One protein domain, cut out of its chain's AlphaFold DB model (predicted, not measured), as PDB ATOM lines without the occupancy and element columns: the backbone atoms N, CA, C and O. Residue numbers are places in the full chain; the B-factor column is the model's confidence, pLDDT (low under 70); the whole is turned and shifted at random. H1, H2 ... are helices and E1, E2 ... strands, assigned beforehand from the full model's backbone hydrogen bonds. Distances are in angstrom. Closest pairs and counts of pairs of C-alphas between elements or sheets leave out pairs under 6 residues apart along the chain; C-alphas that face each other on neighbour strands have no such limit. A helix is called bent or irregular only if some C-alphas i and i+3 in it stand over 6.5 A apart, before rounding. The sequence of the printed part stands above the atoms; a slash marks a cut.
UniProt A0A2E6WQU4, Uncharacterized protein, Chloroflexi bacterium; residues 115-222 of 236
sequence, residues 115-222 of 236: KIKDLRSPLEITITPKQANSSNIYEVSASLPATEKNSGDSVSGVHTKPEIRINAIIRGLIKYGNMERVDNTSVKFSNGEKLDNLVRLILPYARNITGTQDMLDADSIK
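This is residues 115 to 222 of the 236 residues of an uncharacterized protein of Chloroflexi bacterium (UniProt A0A2E6WQU4). A strongly twisted wall of five antiparallel strands, in which E2 and E3 make a long hairpin, has H1 and H2 packed on one face, H2 coming in at a steep tilt with its last residue, Ala 206, close to Gly 172 of H1, while its other face is bare of named helices. H3 leaves this body as an arm whose residues 216 to 222 stand free, and the loop between E3 and H1 sticks out with residues 149 to 154. The printed part has 108 residues, with three named helices and five named strands in the order E1 E2 E3 H1 E4 E5 H2 H3; the sheet's order is E1 E2 E3 E5 E4, and the class is mixed, helices and strands. The whole is compact, with a radius of gyration of the C-alphas of 15.0 A, and its outline is flat, 43 by 43 by 21 A.

The long strands are E2, residues 124 to 132, 24.6 A, and E3, residues 135 to 143, 25.6 A. E1, residues 115 to 117, begins at C-alpha 115 at (70.608, 93.629, 229.637). E4 is residues 179 to 181 and E5 residues 186 to 189, 10.8 A. H1, residues 162 to 177, is 21.0 A long and begins at C-alpha 162 at (63.971, 82.562, 236.239). H2, residues 196 to 206, is 14.3 A long and irregular, but only just: C-alphas 201 and 204 are 6.9 A apart. H3, residues 209 to 222, 20.0 A, ends at C-alpha 222 at (94.848, 76.770, 217.782).

E1, E2 and E3 form a meander, each strand the antiparallel neighbour of the one before. N 116 and O 125 are 2.9 A apart in the hairpin of E1 and E2, and N 128 and O 139 are 2.8 A apart in that of E2 and E3. E5 is antiparallel to E3, with N 138 and O 187 at 2.8 A, and to E4, with N 180 and O 188 at 2.8 A. E3, H1 and E4 make a split strand-helix-strand unit, two strands of one sheet with a helix between them along the chain and another strand, E5, between them in the sheet, and its crossover is right-handed. H1 is on the sheet; its closest C-alphas to E3 are those of Pro 162 and Ala 142, 5.3 A apart. H2 is on the same face at a height over the sheet of 5.4 A, over none of the strands. H1 and H2 touch, Gly 172 and Ala 206 having their closest C-alphas, 3.8 A apart; they run opposite ways at a steep tilt of 68 degrees, only just short of about perpendicular. H3 is not on the sheet; it is close to but not clearly touching H2, about perpendicular at 89 degrees, with C-alphas 205 and 212 the closest at 5.7 A. In H1 and H3 every O i to N i+4 pair is within hydrogen-bond range, in H2 5 of 7.

The two C-alphas farthest apart, those of Gly 152 and Lys 222, are 49.7 A apart. The printed part has no cut, and the link from E3 to H1, 18 residues, is long. Mean pLDDT of the printed part is 87.3; residues 146 to 160 and 222 are under 70.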
ATOM      1  N   LYS A 115      71.646  94.592 230.012       95.44
ATOM      2  CA  LYS A 115      70.608  93.629 229.637       95.44
ATOM      3  C   LYS A 115      71.042  92.741 228.488       95.44
ATOM      4  O   LYS A 115      71.768  93.182 227.598       95.44
ATOM      5  N   ILE A 116      70.573  91.497 228.491       94.94
ATOM      6  CA  ILE A 116      70.767  90.579 227.373       94.94
ATOM      7  C   ILE A 116      69.642  89.540 227.310       94.94
ATOM      8  O   ILE A 116      69.190  89.040 228.338       94.94
ATOM      9  N   LYS A 117      69.228  89.154 226.098       94.00
ATOM     10  CA  LYS A 117      68.335  88.002 225.904       94.00
ATOM     11  C   LYS A 117      69.032  86.716 226.357       94.00
ATOM     12  O   LYS A 117      70.201  86.492 226.025       94.00
ATOM     13  N   ASP A 118      68.335  85.866 227.097       92.69
ATOM     14  CA  ASP A 118      68.845  84.548 227.443       92.69
ATOM     15  C   ASP A 118      68.867  83.619 226.220       92.69
ATOM     16  O   ASP A 118      68.050  83.726 225.310       92.69
ATOM     17  N   LEU A 119      69.826  82.694 226.178       90.00
ATOM     18  CA  LEU A 119      69.962  81.775 225.041       90.00
ATOM     19  C   LEU A 119      69.107  80.514 225.173       90.00
ATOM     20  O   LEU A 119      68.894  79.825 224.181       90.00
ATOM     21  N   ARG A 120      68.669  80.164 226.389       86.38
ATOM     22  CA  ARG A 120      67.989  78.889 226.683       86.38
ATOM     23  C   ARG A 120      66.543  79.081 227.159       86.38
ATOM     24  O   ARG A 120      65.903  78.114 227.577       86.38
ATOM     25  N   SER A 121      66.053  80.318 227.120       87.62
ATOM     26  CA  SER A 121      64.712  80.732 227.534       87.62
ATOM     27  C   SER A 121      64.292  82.022 226.814       87.62
ATOM     28  O   SER A 121      65.155  82.731 226.295       87.62
ATOM     29  N   PRO A 122      62.991  82.369 226.806       89.00
ATOM     30  CA  PRO A 122      62.520  83.671 226.328       89.00
ATOM     31  C   PRO A 122      62.868  84.840 227.270       89.00
ATOM     32  O   PRO A 122      62.570  85.988 226.954       89.00
ATOM     33  N   LEU A 123      63.487  84.582 228.427       91.00
ATOM     34  CA  LEU A 123      63.739  85.603 229.440       91.00
ATOM     35  C   LEU A 123      64.820  86.601 228.992       91.00
ATOM     36  O   LEU A 123      65.804  86.255 228.340       91.00
ATOM     37  N   GLU A 124      64.667  87.847 229.423       94.06
ATOM     38  CA  GLU A 124      65.706  88.868 229.414       94.06
ATOM     39  C   GLU A 124      66.409  88.879 230.774       94.06
ATOM     40  O   GLU A 124      65.773  89.009 231.824       94.06
ATOM     41  N   ILE A 125      67.734  88.756 230.749       96.00
ATOM     42  CA  ILE A 125      68.592  88.905 231.920       96.00
ATOM     43  C   ILE A 125      68.918  90.385 232.083       96.00
ATOM     44  O   ILE A 125      69.390  91.020 231.140       96.00
ATOM     45  N   THR A 126      68.714  90.920 233.284       96.94
ATOM     46  CA  THR A 126      69.101  92.284 233.661       96.94
ATOM     47  C   THR A 126      70.071  92.230 234.834       96.94
ATOM     48  O   THR A 126      69.813  91.529 235.812       96.94
ATOM     49  N   ILE A 127      71.167  92.985 234.748       97.75
ATOM     50  CA  ILE A 127      72.106  93.185 235.850       97.75
ATOM     51  C   ILE A 127      72.009  94.630 236.340       97.75
ATOM     52  O   ILE A 127      72.215  95.572 235.572       97.75
ATOM     53  N   THR A 128      71.737  94.795 237.630       96.81
ATOM     54  CA  THR A 128      71.577  96.098 238.275       96.81
ATOM     55  C   THR A 128      72.690  96.302 239.305       96.81
ATOM     56  O   THR A 128      72.744  95.558 240.286       96.81
ATOM     57  N   PRO A 129      73.584  97.293 239.123       95.62
ATOM     58  CA  PRO A 129      74.538  97.659 240.161       95.62
ATOM     59  C   PRO A 129      73.808  98.328 241.336       95.62
ATOM     60  O   PRO A 129      73.049  99.279 241.149       95.62
ATOM     61  N   LYS A 130      74.067  97.849 242.551       94.19
ATOM     62  CA  LYS A 130      73.593  98.384 243.830       94.19
ATOM     63  C   LYS A 130      74.794  98.661 244.726       94.19
ATOM     64  O   LYS A 130      75.677  97.819 244.865       94.19
ATOM     65  N   GLN A 131      74.823  99.828 245.357       92.00
ATOM     66  CA  GLN A 131      75.842 100.137 246.355       92.00
ATOM     67  C   GLN A 131      75.408  99.579 247.716       92.00
ATOM     68  O   GLN A 131      74.306  99.869 248.178       92.00
ATOM     69  N   ALA A 132      76.262  98.784 248.357       87.56
ATOM     70  CA  ALA A 132      76.037  98.228 249.687       87.56
ATOM     71  C   ALA A 132      77.363  98.148 250.455       87.56
ATOM     72  O   ALA A 132      78.336  97.594 249.949       87.56
ATOM     73  N   ASN A 133      77.405  98.678 251.682       77.06
ATOM     74  CA  ASN A 133      78.564  98.600 252.586       77.06
ATOM     75  C   ASN A 133      79.903  98.950 251.901       77.06
ATOM     76  O   ASN A 133      80.867  98.188 251.968       77.06
ATOM     77  N   SER A 134      79.936 100.077 251.182       83.06
ATOM     78  CA  SER A 134      81.102 100.566 250.420       83.06
ATOM     79  C   SER A 134      81.559  99.684 249.248       83.06
ATOM     80  O   SER A 134      82.579  99.973 248.634       83.06
ATOM     81  N   SER A 135      80.802  98.642 248.899       90.12
ATOM     82  CA  SER A 135      81.019  97.798 247.722       90.12
ATOM     83  C   SER A 135      79.878  97.943 246.718       90.12
ATOM     84  O   SER A 135      78.731  98.217 247.069       90.12
ATOM     85  N   ASN A 136      80.182  97.718 245.447       94.75
ATOM     86  CA  ASN A 136      79.204  97.612 244.379       94.75
ATOM     87  C   ASN A 136      78.864  96.140 244.169       94.75
ATOM     88  O   ASN A 136      79.726  95.310 243.872       94.75
ATOM     89  N   ILE A 137      77.589  95.828 244.348       97.12
ATOM     90  CA  ILE A 137      77.009  94.510 244.151       97.12
ATOM     91  C   ILE A 137      76.210  94.546 242.855       97.12
ATOM     92  O   ILE A 137      75.436  95.465 242.610       97.12
ATOM     93  N   TYR A 138      76.385  93.534 242.024       97.88
ATOM     94  CA  TYR A 138      75.645  93.334 240.791       97.88
ATOM     95  C   TYR A 138      74.551  92.301 241.032       97.88
ATOM     96  O   TYR A 138      74.829  91.106 241.135       97.88
ATOM     97  N   GLU A 139      73.312  92.773 241.129       97.75
ATOM     98  CA  GLU A 139      72.129  91.929 241.263       97.75
ATOM     99  C   GLU A 139      71.641  91.489 239.881       97.75
ATOM    100  O   GLU A 139      71.494  92.299 238.965       97.75
ATOM    101  N   VAL A 140      71.382  90.197 239.734       97.81
ATOM    102  CA  VAL A 140      70.925  89.545 238.513       97.81
ATOM    103  C   VAL A 140      69.444  89.223 238.652       97.81
ATOM    104  O   VAL A 140      69.021  88.514 239.563       97.81
ATOM    105  N   SER A 141      68.659  89.687 237.689       96.12
ATOM    106  CA  SER A 141      67.241  89.363 237.554       96.12
ATOM    107  C   SER A 141      66.954  88.802 236.165       96.12
ATOM    108  O   SER A 141      67.689  89.056 235.208       96.12
ATOM    109  N   ALA A 142      65.888  88.014 236.054       93.88
ATOM    110  CA  ALA A 142      65.426  87.453 234.793       93.88
ATOM    111  C   ALA A 142      63.909  87.629 234.693       93.88
ATOM    112  O   ALA A 142      63.177  87.247 235.603       93.88
ATOM    113  N   SER A 143      63.435  88.227 233.604       90.12
ATOM    114  CA  SER A 143      62.005  88.478 233.388       90.12
ATOM    115  C   SER A 143      61.654  88.410 231.908       90.12
ATOM    116  O   SER A 143      62.537  88.558 231.068       90.12
ATOM    117  N   LEU A 144      60.381  88.191 231.573       85.69
ATOM    118  CA  LEU A 144      59.942  88.294 230.181       85.69
ATOM    119  C   LEU A 144      60.147  89.729 229.657       85.69
ATOM    120  O   LEU A 144      59.946  90.685 230.423       85.69
ATOM    121  N   PRO A 145      60.528  89.896 228.376       79.38
ATOM    122  CA  PRO A 145      60.636  91.205 227.743       79.38
ATOM    123  C   PRO A 145      59.345  92.013 227.906       79.38
ATOM    124  O   PRO A 145      58.246  91.460 227.910       79.38
ATOM    125  N   ALA A 146      59.459  93.339 228.003       68.44
ATOM    126  CA  ALA A 146      58.302  94.218 228.206       68.44
ATOM    127  C   ALA A 146      57.221  94.071 227.113       68.44
ATOM    128  O   ALA A 146      56.044  94.267 227.393       68.44
ATOM    129  N   THR A 147      57.612  93.675 225.900       64.94
ATOM    130  CA  THR A 147      56.715  93.433 224.760       64.94
ATOM    131  C   THR A 147      55.843  92.183 224.912       64.94
ATOM    132  O   THR A 147      54.785  92.117 224.302       64.94
ATOM    133  N   GLU A 148      56.252  91.214 225.734       58.78
ATOM    134  CA  GLU A 148      55.556  89.930 225.932       58.78
ATOM    135  C   GLU A 148      54.759  89.881 227.251       58.78
ATOM    136  O   GLU A 148      54.069  88.904 227.525       58.78
ATOM    137  N   LYS A 149      54.801  90.944 228.072       55.78
ATOM    138  CA  LYS A 149      54.033  91.025 229.331       55.78
ATOM    139  C   LYS A 149      52.531  91.273 229.131       55.78
ATOM    140  O   LYS A 149      51.772  91.082 230.074       55.78
ATOM    141  N   ASN A 150      52.111  91.698 227.936       49.31
ATOM    142  CA  ASN A 150      50.721  92.071 227.632       49.31
ATOM    143  C   ASN A 150      49.892  90.943 226.994       49.31
ATOM    144  O   ASN A 150      48.680  91.078 226.851       49.31
ATOM    145  N   SER A 151      50.520  89.836 226.603       50.66
ATOM    146  CA  SER A 151      49.822  88.614 226.203       50.66
ATOM    147  C   SER A 151      49.460  87.851 227.475       50.66
ATOM    148  O   SER A 151      50.347  87.310 228.127       50.66
ATOM    149  N   GLY A 152      48.177  87.849 227.849       50.66
ATOM    150  CA  GLY A 152      47.620  87.239 229.069       50.66
ATOM    151  C   GLY A 152      47.779  85.717 229.207       50.66
ATOM    152  O   GLY A 152      47.085  85.109 230.018       50.66
ATOM    153  N   ASP A 153      48.693  85.110 228.456       47.19
ATOM    154  CA  ASP A 153      49.025  83.700 228.545       47.19
ATOM    155  C   ASP A 153      50.201  83.507 229.498       47.19
ATOM    156  O   ASP A 153      51.327  83.966 229.290       47.19
ATOM    157  N   SER A 154      49.924  82.785 230.579       49.12
ATOM    158  CA  SER A 154      50.940  82.295 231.499       49.12
ATOM    159  C   SER A 154      51.834  81.317 230.738       49.12
ATOM    160  O   SER A 154      51.472  80.155 230.560       49.12
ATOM    161  N   VAL A 155      53.000  81.766 230.259       52.03
ATOM    162  CA  VAL A 155      53.996  80.884 229.627       52.03
ATOM    163  C   VAL A 155      54.638  80.022 230.720       52.03
ATOM    164  O   VAL A 155      55.749  80.266 231.195       52.03
ATOM    165  N   SER A 156      53.904  79.017 231.186       50.16
ATOM    166  CA  SER A 156      54.359  78.023 232.150       50.16
ATOM    167  C   SER A 156      54.994  76.860 231.394       50.16
ATOM    168  O   SER A 156      54.327  75.917 230.983       50.16
ATOM    169  N   GLY A 157      56.312  76.930 231.214       52.94
ATOM    170  CA  GLY A 157      57.128  75.836 230.699       52.94
ATOM    171  C   GLY A 157      58.427  75.716 231.494       52.94
ATOM    172  O   GLY A 157      58.849  76.647 232.173       52.94
ATOM    173  N   VAL A 158      59.124  74.581 231.398       50.53
ATOM    174  CA  VAL A 158      60.440  74.375 232.051       50.53
ATOM    175  C   VAL A 158      61.456  75.469 231.658       50.53
ATOM    176  O   VAL A 158      62.350  75.804 232.436       50.53
ATOM    177  N   HIS A 159      61.255  76.087 230.490       54.25
ATOM    178  CA  HIS A 159      62.044  77.185 229.938       54.25
ATOM    179  C   HIS A 159      61.728  78.572 230.516       54.25
ATOM    180  O   HIS A 159      62.351  79.531 230.084       54.25
ATOM    181  N   THR A 160      60.824  78.720 231.488       64.81
ATOM    182  CA  THR A 160      60.508  80.024 232.100       64.81
ATOM    183  C   THR A 160      60.885  80.137 233.571       64.81
ATOM    184  O   THR A 160      60.530  81.128 234.191       64.81
ATOM    185  N   LYS A 161      61.656  79.190 234.131       83.12
ATOM    186  CA  LYS A 161      62.127  79.233 235.531       83.12
ATOM    187  C   LYS A 161      63.256  80.265 235.717       83.12
ATOM    188  O   LYS A 161      64.414  79.934 235.428       83.12
ATOM    189  N   PRO A 162      62.983  81.485 236.227       89.50
ATOM    190  CA  PRO A 162      63.971  82.562 236.239       89.50
ATOM    191  C   PRO A 162      65.130  82.258 237.188       89.50
ATOM    192  O   PRO A 162      66.280  82.511 236.848       89.50
ATOM    193  N   GLU A 163      64.856  81.612 238.322       92.06
ATOM    194  CA  GLU A 163      65.852  81.239 239.337       92.06
ATOM    195  C   GLU A 163      66.969  80.345 238.783       92.06
ATOM    196  O   GLU A 163      68.151  80.567 239.053       92.06
ATOM    197  N   ILE A 164      66.619  79.356 237.949       91.12
ATOM    198  CA  ILE A 164      67.598  78.460 237.315       91.12
ATOM    199  C   ILE A 164      68.507  79.259 236.380       91.12
ATOM    200  O   ILE A 164      69.721  79.041 236.350       91.12
ATOM    201  N   ARG A 165      67.927  80.195 235.617       92.69
ATOM    202  CA  ARG A 165      68.692  81.051 234.706       92.69
ATOM    203  C   ARG A 165      69.578  82.013 235.485       92.69
ATOM    204  O   ARG A 165      70.764  82.070 235.186       92.69
ATOM    205  N   ILE A 166      69.063  82.662 236.527       96.00
ATOM    206  CA  ILE A 166      69.838  83.544 237.407       96.00
ATOM    207  C   ILE A 166      71.043  82.795 237.989       96.00
ATOM    208  O   ILE A 166      72.172  83.247 237.821       96.00
ATOM    209  N   ASN A 167      70.852  81.603 238.564       95.12
ATOM    210  CA  ASN A 167      71.963  80.812 239.106       95.12
ATOM    211  C   ASN A 167      72.998  80.444 238.024       95.12
ATOM    212  O   ASN A 167      74.204  80.493 238.271       95.12
ATOM    213  N   ALA A 168      72.553  80.120 236.803       94.25
ATOM    214  CA  ALA A 168      73.458  79.877 235.680       94.25
ATOM    215  C   ALA A 168      74.278  81.130 235.312       94.25
ATOM    216  O   ALA A 168      75.490  81.015 235.131       94.25
ATOM    217  N   ILE A 169      73.656  82.315 235.271       96.88
ATOM    218  CA  ILE A 169      74.353  83.590 235.033       96.88
ATOM    219  C   ILE A 169      75.359  83.879 236.148       96.88
ATOM    220  O   ILE A 169      76.514  84.171 235.852       96.88
ATOM    221  N   ILE A 170      74.965  83.726 237.415       98.06
ATOM    222  CA  ILE A 170      75.845  83.922 238.576       98.06
ATOM    223  C   ILE A 170      77.083  83.025 238.471       98.06
ATOM    224  O   ILE A 170      78.209  83.499 238.614       98.06
ATOM    225  N   ARG A 171      76.905  81.737 238.148       97.19
ATOM    226  CA  ARG A 171      78.027  80.808 237.929       97.19
ATOM    227  C   ARG A 171      78.930  81.257 236.781       97.19
ATOM    228  O   ARG A 171      80.148  81.150 236.900       97.19
ATOM    229  N   GLY A 172      78.356  81.760 235.691       96.94
ATOM    230  CA  GLY A 172      79.109  82.270 234.547       96.94
ATOM    231  C   GLY A 172      79.921  83.522 234.883       96.94
ATOM    232  O   GLY A 172      81.097  83.594 234.532       96.94
ATOM    233  N   LEU A 173      79.326  84.470 235.612       97.75
ATOM    234  CA  LEU A 173      79.984  85.698 236.069       97.75
ATOM    235  C   LEU A 173      81.137  85.395 237.032       97.75
ATOM    236  O   LEU A 173      82.215  85.959 236.889       97.75
ATOM    237  N   ILE A 174      80.966  84.441 237.949       97.12
ATOM    238  CA  ILE A 174      82.057  83.977 238.822       97.12
ATOM    239  C   ILE A 174      83.163  83.316 237.990       97.12
ATOM    240  O   ILE A 174      84.347  83.618 238.148       97.12
ATOM    241  N   LYS A 175      82.787  82.416 237.072       95.88
ATOM    242  CA  LYS A 175      83.750  81.637 236.289       95.88
ATOM    243  C   LYS A 175      84.597  82.520 235.374       95.88
ATOM    244  O   LYS A 175      85.810  82.341 235.354       95.88
ATOM    245  N   TYR A 176      83.993  83.459 234.653       95.75
ATOM    246  CA  TYR A 176      84.674  84.238 233.611       95.75
ATOM    247  C   TYR A 176      84.969  85.688 234.003       95.75
ATOM    248  O   TYR A 176      85.865  86.295 233.427       95.75
ATOM    249  N   GLY A 177      84.249  86.232 234.984       94.38
ATOM    250  CA  GLY A 177      84.327  87.630 235.399       94.38
ATOM    251  C   GLY A 177      85.314  87.931 236.526       94.38
ATOM    252  O   GLY A 177      85.458  89.096 236.871       94.38
ATOM    253  N   ASN A 178      85.967  86.925 237.130       93.25
ATOM    254  CA  ASN A 178      86.719  87.096 238.389       93.25
ATOM    255  C   ASN A 178      85.849  87.703 239.519       93.25
ATOM    256  O   ASN A 178      86.327  88.487 240.336       93.25
ATOM    257  N   MET A 179      84.562  87.347 239.551       95.75
ATOM    258  CA  MET A 179      83.602  87.841 240.540       95.75
ATOM    259  C   MET A 179      83.372  86.822 241.659       95.75
ATOM    260  O   MET A 179      83.524  85.616 241.470       95.75
ATOM    261  N   GLU A 180      82.935  87.312 242.810       96.25
ATOM    262  CA  GLU A 180      82.580  86.525 243.986       96.25
ATOM    263  C   GLU A 180      81.066  86.510 244.174       96.25
ATOM    264  O   GLU A 180      80.383  87.511 243.936       96.25
ATOM    265  N   ARG A 181      80.530  85.369 244.622       97.31
ATOM    266  CA  ARG A 181      79.120  85.265 245.002       97.31
ATOM    267  C   ARG A 181      78.876  86.067 246.279       97.31
ATOM    268  O   ARG A 181      79.583  85.866 247.261       97.31
ATOM    269  N   VAL A 182      77.837  86.897 246.274       96.62
ATOM    270  CA  VAL A 182      77.290  87.502 247.497       96.62
ATOM    271  C   VAL A 182      76.131  86.654 248.016       96.62
ATOM    272  O   VAL A 182      76.131  86.250 249.173       96.62
ATOM    273  N   ASP A 183      75.179  86.332 247.140       95.62
ATOM    274  CA  ASP A 183      73.997  85.525 247.449       95.62
ATOM    275  C   ASP A 183      73.531  84.745 246.195       95.62
ATOM    276  O   ASP A 183      74.289  84.554 245.240       95.62
ATOM    277  N   ASN A 184      72.295  84.241 246.186       95.19
ATOM    278  CA  ASN A 184      71.762  83.455 245.067       95.19
ATOM    279  C   ASN A 184      71.518  84.266 243.784       95.19
ATOM    280  O   ASN A 184      71.457  83.681 242.701       95.19
ATOM    281  N   THR A 185      71.387  85.584 243.895       96.81
ATOM    282  CA  THR A 185      71.052  86.505 242.804       96.81
ATOM    283  C   THR A 185      72.110  87.576 242.586       96.81
ATOM    284  O   THR A 185      71.981  88.346 241.644       96.81
ATOM    285  N   SER A 186      73.168  87.627 243.393       97.56
ATOM    286  CA  SER A 186      74.102  88.751 243.391       97.56
ATOM    287  C   SER A 186      75.569  88.322 243.403       97.56
ATOM    288  O   SER A 186      75.966  87.356 244.064       97.56
ATOM    289  N   VAL A 187      76.399  89.090 242.699       98.00
ATOM    290  CA  VAL A 187      77.864  88.947 242.654       98.00
ATOM    291  C   VAL A 187      78.549  90.295 242.844       98.00
ATOM    292  O   VAL A 187      77.942  91.341 242.645       98.00
ATOM    293  N   LYS A 188      79.834  90.294 243.190       97.06
ATOM    294  CA  LYS A 188      80.667  91.503 243.243       97.06
ATOM    295  C   LYS A 188      82.067  91.225 242.707       97.06
ATOM    296  O   LYS A 188      82.504  90.078 242.698       97.06
ATOM    297  N   PHE A 189      82.783  92.263 242.290       95.06
ATOM    298  CA  PHE A 189      84.236  92.163 242.146       95.06
ATOM    299  C   PHE A 189      84.888  92.172 243.533       95.06
ATOM    300  O   PHE A 189      84.335  92.746 244.474       95.06
ATOM    301  N   SER A 190      86.059  91.549 243.672       91.50
ATOM    302  CA  SER A 190      86.759  91.436 244.961       91.50
ATOM    303  C   SER A 190      87.175  92.793 245.549       91.50
ATOM    304  O   SER A 190      87.220  92.942 246.766       91.50
ATOM    305  N   ASN A 191      87.403  93.812 244.708       89.50
ATOM    306  CA  ASN A 191      87.618  95.200 245.143       89.50
ATOM    307  C   ASN A 191      86.346  95.955 245.541       89.50
ATOM    308  O   ASN A 191      86.445  97.070 246.042       89.50
ATOM    309  N   GLY A 192      85.159  95.413 245.262       90.88
ATOM    310  CA  GLY A 192      83.901  96.128 245.454       90.88
ATOM    311  C   GLY A 192      83.710  97.339 244.529       90.88
ATOM    312  O   GLY A 192      82.804  98.139 244.768       90.88
ATOM    313  N   GLU A 193      84.502  97.509 243.472       91.81
ATOM    314  CA  GLU A 193      84.310  98.623 242.542       91.81
ATOM    315  C   GLU A 193      83.208  98.359 241.521       91.81
ATOM    316  O   GLU A 193      82.829  97.224 241.215       91.81
ATOM    317  N   LYS A 194      82.710  99.458 240.961       93.44
ATOM    318  CA  LYS A 194      81.743  99.449 239.876       93.44
ATOM    319  C   LYS A 194      82.466  99.369 238.527       93.44
ATOM    320  O   LYS A 194      82.897 100.385 237.992       93.44
ATOM    321  N   LEU A 195      82.558  98.171 237.956       94.38
ATOM    322  CA  LEU A 195      83.185  97.891 236.658       94.38
ATOM    323  C   LEU A 195      82.142  97.462 235.610       94.38
ATOM    324  O   LEU A 195      82.198  96.362 235.058       94.38
ATOM    325  N   ASP A 196      81.176  98.338 235.315       96.00
ATOM    326  CA  ASP A 196      80.045  98.038 234.416       96.00
ATOM    327  C   ASP A 196      80.496  97.580 233.021       96.00
ATOM    328  O   ASP A 196      79.881  96.692 232.431       96.00
ATOM    329  N   ASN A 197      81.587  98.149 232.505       95.88
ATOM    330  CA  ASN A 197      82.164  97.774 231.213       95.88
ATOM    331  C   ASN A 197      82.629  96.311 231.190       95.88
ATOM    332  O   ASN A 197      82.350  95.594 230.229       95.88
ATOM    333  N   LEU A 198      83.246  95.835 232.276       95.62
ATOM    334  CA  LEU A 198      83.603  94.426 232.410       95.62
ATOM    335  C   LEU A 198      82.368  93.537 232.536       95.62
ATOM    336  O   LEU A 198      82.321  92.470 231.932       95.62
ATOM    337  N   VAL A 199      81.336  93.971 233.260       97.19
ATOM    338  CA  VAL A 199      80.091  93.194 233.347       97.19
ATOM    339  C   VAL A 199      79.436  93.060 231.969       97.19
ATOM    340  O   VAL A 199      79.047  91.957 231.586       97.19
ATOM    341  N   ARG A 200      79.372  94.141 231.180       97.38
ATOM    342  CA  ARG A 200      78.855  94.113 229.799       97.38
ATOM    343  C   ARG A 200      79.687  93.225 228.882       97.38
ATOM    344  O   ARG A 200      79.114  92.475 228.096       97.38
ATOM    345  N   LEU A 201      81.011  93.275 229.017       96.81
ATOM    346  CA  LEU A 201      81.931  92.411 228.285       96.81
ATOM    347  C   LEU A 201      81.668  90.930 228.582       96.81
ATOM    348  O   LEU A 201      81.646  90.115 227.662       96.81
ATOM    349  N   ILE A 202      81.481  90.577 229.857       97.06
ATOM    350  CA  ILE A 202      81.443  89.182 230.312       97.06
ATOM    351  C   ILE A 202      80.061  88.556 230.196       97.06
ATOM    352  O   ILE A 202      79.958  87.353 229.950       97.06
ATOM    353  N   LEU A 203      78.992  89.336 230.323       96.88
ATOM    354  CA  LEU A 203      77.620  88.834 230.315       96.88
ATOM    355  C   LEU A 203      77.277  87.934 229.099       96.88
ATOM    356  O   LEU A 203      76.699  86.861 229.315       96.88
ATOM    357  N   PRO A 204      77.662  88.262 227.845       95.75
ATOM    358  CA  PRO A 204      77.448  87.382 226.692       95.75
ATOM    359  C   PRO A 204      78.071  85.987 226.825       95.75
ATOM    360  O   PRO A 204      77.499  85.026 226.303       95.75
ATOM    361  N   TYR A 205      79.198  85.876 227.531       95.50
ATOM    362  CA  TYR A 205      79.908  84.621 227.790       95.50
ATOM    363  C   TYR A 205      79.345  83.907 229.025       95.50
ATOM    364  O   TYR A 205      79.078  82.705 229.004       95.50
ATOM    365  N   ALA A 206      79.048  84.659 230.090       95.31
ATOM    366  CA  ALA A 206      78.464  84.133 231.321       95.31
ATOM    367  C   ALA A 206      77.116  83.429 231.091       95.31
ATOM    368  O   ALA A 206      76.835  82.421 231.741       95.31
ATOM    369  N   ARG A 207      76.301  83.891 230.129       94.25
ATOM    370  CA  ARG A 207      75.031  83.226 229.772       94.25
ATOM    371  C   ARG A 207      75.189  81.883 229.055       94.25
ATOM    372  O   ARG A 207      74.221  81.122 228.988       94.25
ATOM    373  N   ASN A 208      76.382  81.572 228.540       93.19
ATOM    374  CA  ASN A 208      76.677  80.336 227.817       93.19
ATOM    375  C   ASN A 208      77.973  79.679 228.301       93.19
ATOM    376  O   ASN A 208      78.966  79.652 227.580       93.19
ATOM    377  N   ILE A 209      77.965  79.127 229.516       90.94
ATOM    378  CA  ILE A 209      79.176  78.535 230.103       90.94
ATOM    379  C   ILE A 209      79.766  77.427 229.229       90.94
ATOM    380  O   ILE A 209      80.966  77.440 228.984       90.94
ATOM    381  N   THR A 210      78.939  76.492 228.752       88.81
ATOM    382  CA  THR A 210      79.407  75.372 227.919       88.81
ATOM    383  C   THR A 210      80.055  75.883 226.637       88.81
ATOM    384  O   THR A 210      81.245  75.684 226.452       88.81
ATOM    385  N   GLY A 211      79.327  76.662 225.826       90.81
ATOM    386  CA  GLY A 211      79.879  77.157 224.561       90.81
ATOM    387  C   GLY A 211      81.060  78.116 224.739       90.81
ATOM    388  O   GLY A 211      81.928  78.185 223.878       90.81
ATOM    389  N   THR A 212      81.132  78.837 225.863       92.00
ATOM    390  CA  THR A 212      82.307  79.660 226.190       92.00
ATOM    391  C   THR A 212      83.513  78.789 226.522       92.00
ATOM    392  O   THR A 212      84.619  79.120 226.112       92.00
ATOM    393  N   GLN A 213      83.324  77.689 227.257       91.31
ATOM    394  CA  GLN A 213      84.409  76.754 227.544       91.31
ATOM    395  C   GLN A 213      84.920  76.103 226.257       91.31
ATOM    396  O   GLN A 213      86.114  76.182 225.999       91.31
ATOM    397  N   ASP A 214      84.019  75.587 225.420       91.00
ATOM    398  CA  ASP A 214      84.380  74.951 224.149       91.00
ATOM    399  C   ASP A 214      85.153  75.919 223.234       91.00
ATOM    400  O   ASP A 214      86.144  75.544 222.610       91.00
ATOM    401  N   MET A 215      84.742  77.196 223.191       90.00
ATOM    402  CA  MET A 215      85.457  78.248 222.461       90.00
ATOM    403  C   MET A 215      86.878  78.460 223.004       90.00
ATOM    404  O   MET A 215      87.817  78.534 222.217       90.00
ATOM    405  N   LEU A 216      87.042  78.580 224.325       87.62
ATOM    406  CA  LEU A 216      88.355  78.795 224.943       87.62
ATOM    407  C   LEU A 216      89.285  77.594 224.734       87.62
ATOM    408  O   LEU A 216      90.475  77.782 224.485       87.62
ATOM    409  N   ASP A 217      88.746  76.380 224.805       87.31
ATOM    410  CA  ASP A 217      89.510  75.153 224.585       87.31
ATOM    411  C   ASP A 217      89.955  75.057 223.115       87.31
ATOM    412  O   ASP A 217      91.123  74.787 222.833       87.31
ATOM    413  N   ALA A 218      89.066  75.380 222.169       85.62
ATOM    414  CA  ALA A 218      89.396  75.438 220.746       85.62
ATOM    415  C   ALA A 218      90.452  76.512 220.424       85.62
ATOM    416  O   ALA A 218      91.372  76.256 219.643       85.62
ATOM    417  N   ASP A 219      90.349  77.698 221.028       81.06
ATOM    418  CA  ASP A 219      91.331  78.775 220.861       81.06
ATOM    419  C   ASP A 219      92.699  78.375 221.453       81.06
ATOM    420  O   ASP A 219      93.732  78.595 220.817       81.06
ATOM    421  N   SER A 220      92.725  77.679 222.598       77.88
ATOM    422  CA  SER A 220      93.964  77.133 223.172       77.88
ATOM    423  C   SER A 220      94.617  76.086 222.267       77.88
ATOM    424  O   SER A 220      95.842  76.063 222.159       77.88
ATOM    425  N   ILE A 221      93.832  75.231 221.602       78.81
ATOM    426  CA  ILE A 221      94.356  74.235 220.653       78.81
ATOM    427  C   ILE A 221      94.972  74.931 219.433       78.81
ATOM    428  O   ILE A 221      96.070  74.572 219.008       78.81
ATOM    429  N   LYS A 222      94.308  75.963 218.891       68.50
ATOM    430  CA  LYS A 222      94.848  76.770 217.782       68.50
ATOM    431  C   LYS A 222      96.148  77.477 218.160       68.50
ATOM    432  O   LYS A 222      97.068  77.527 217.349       68.50
TER     433      LYS A 222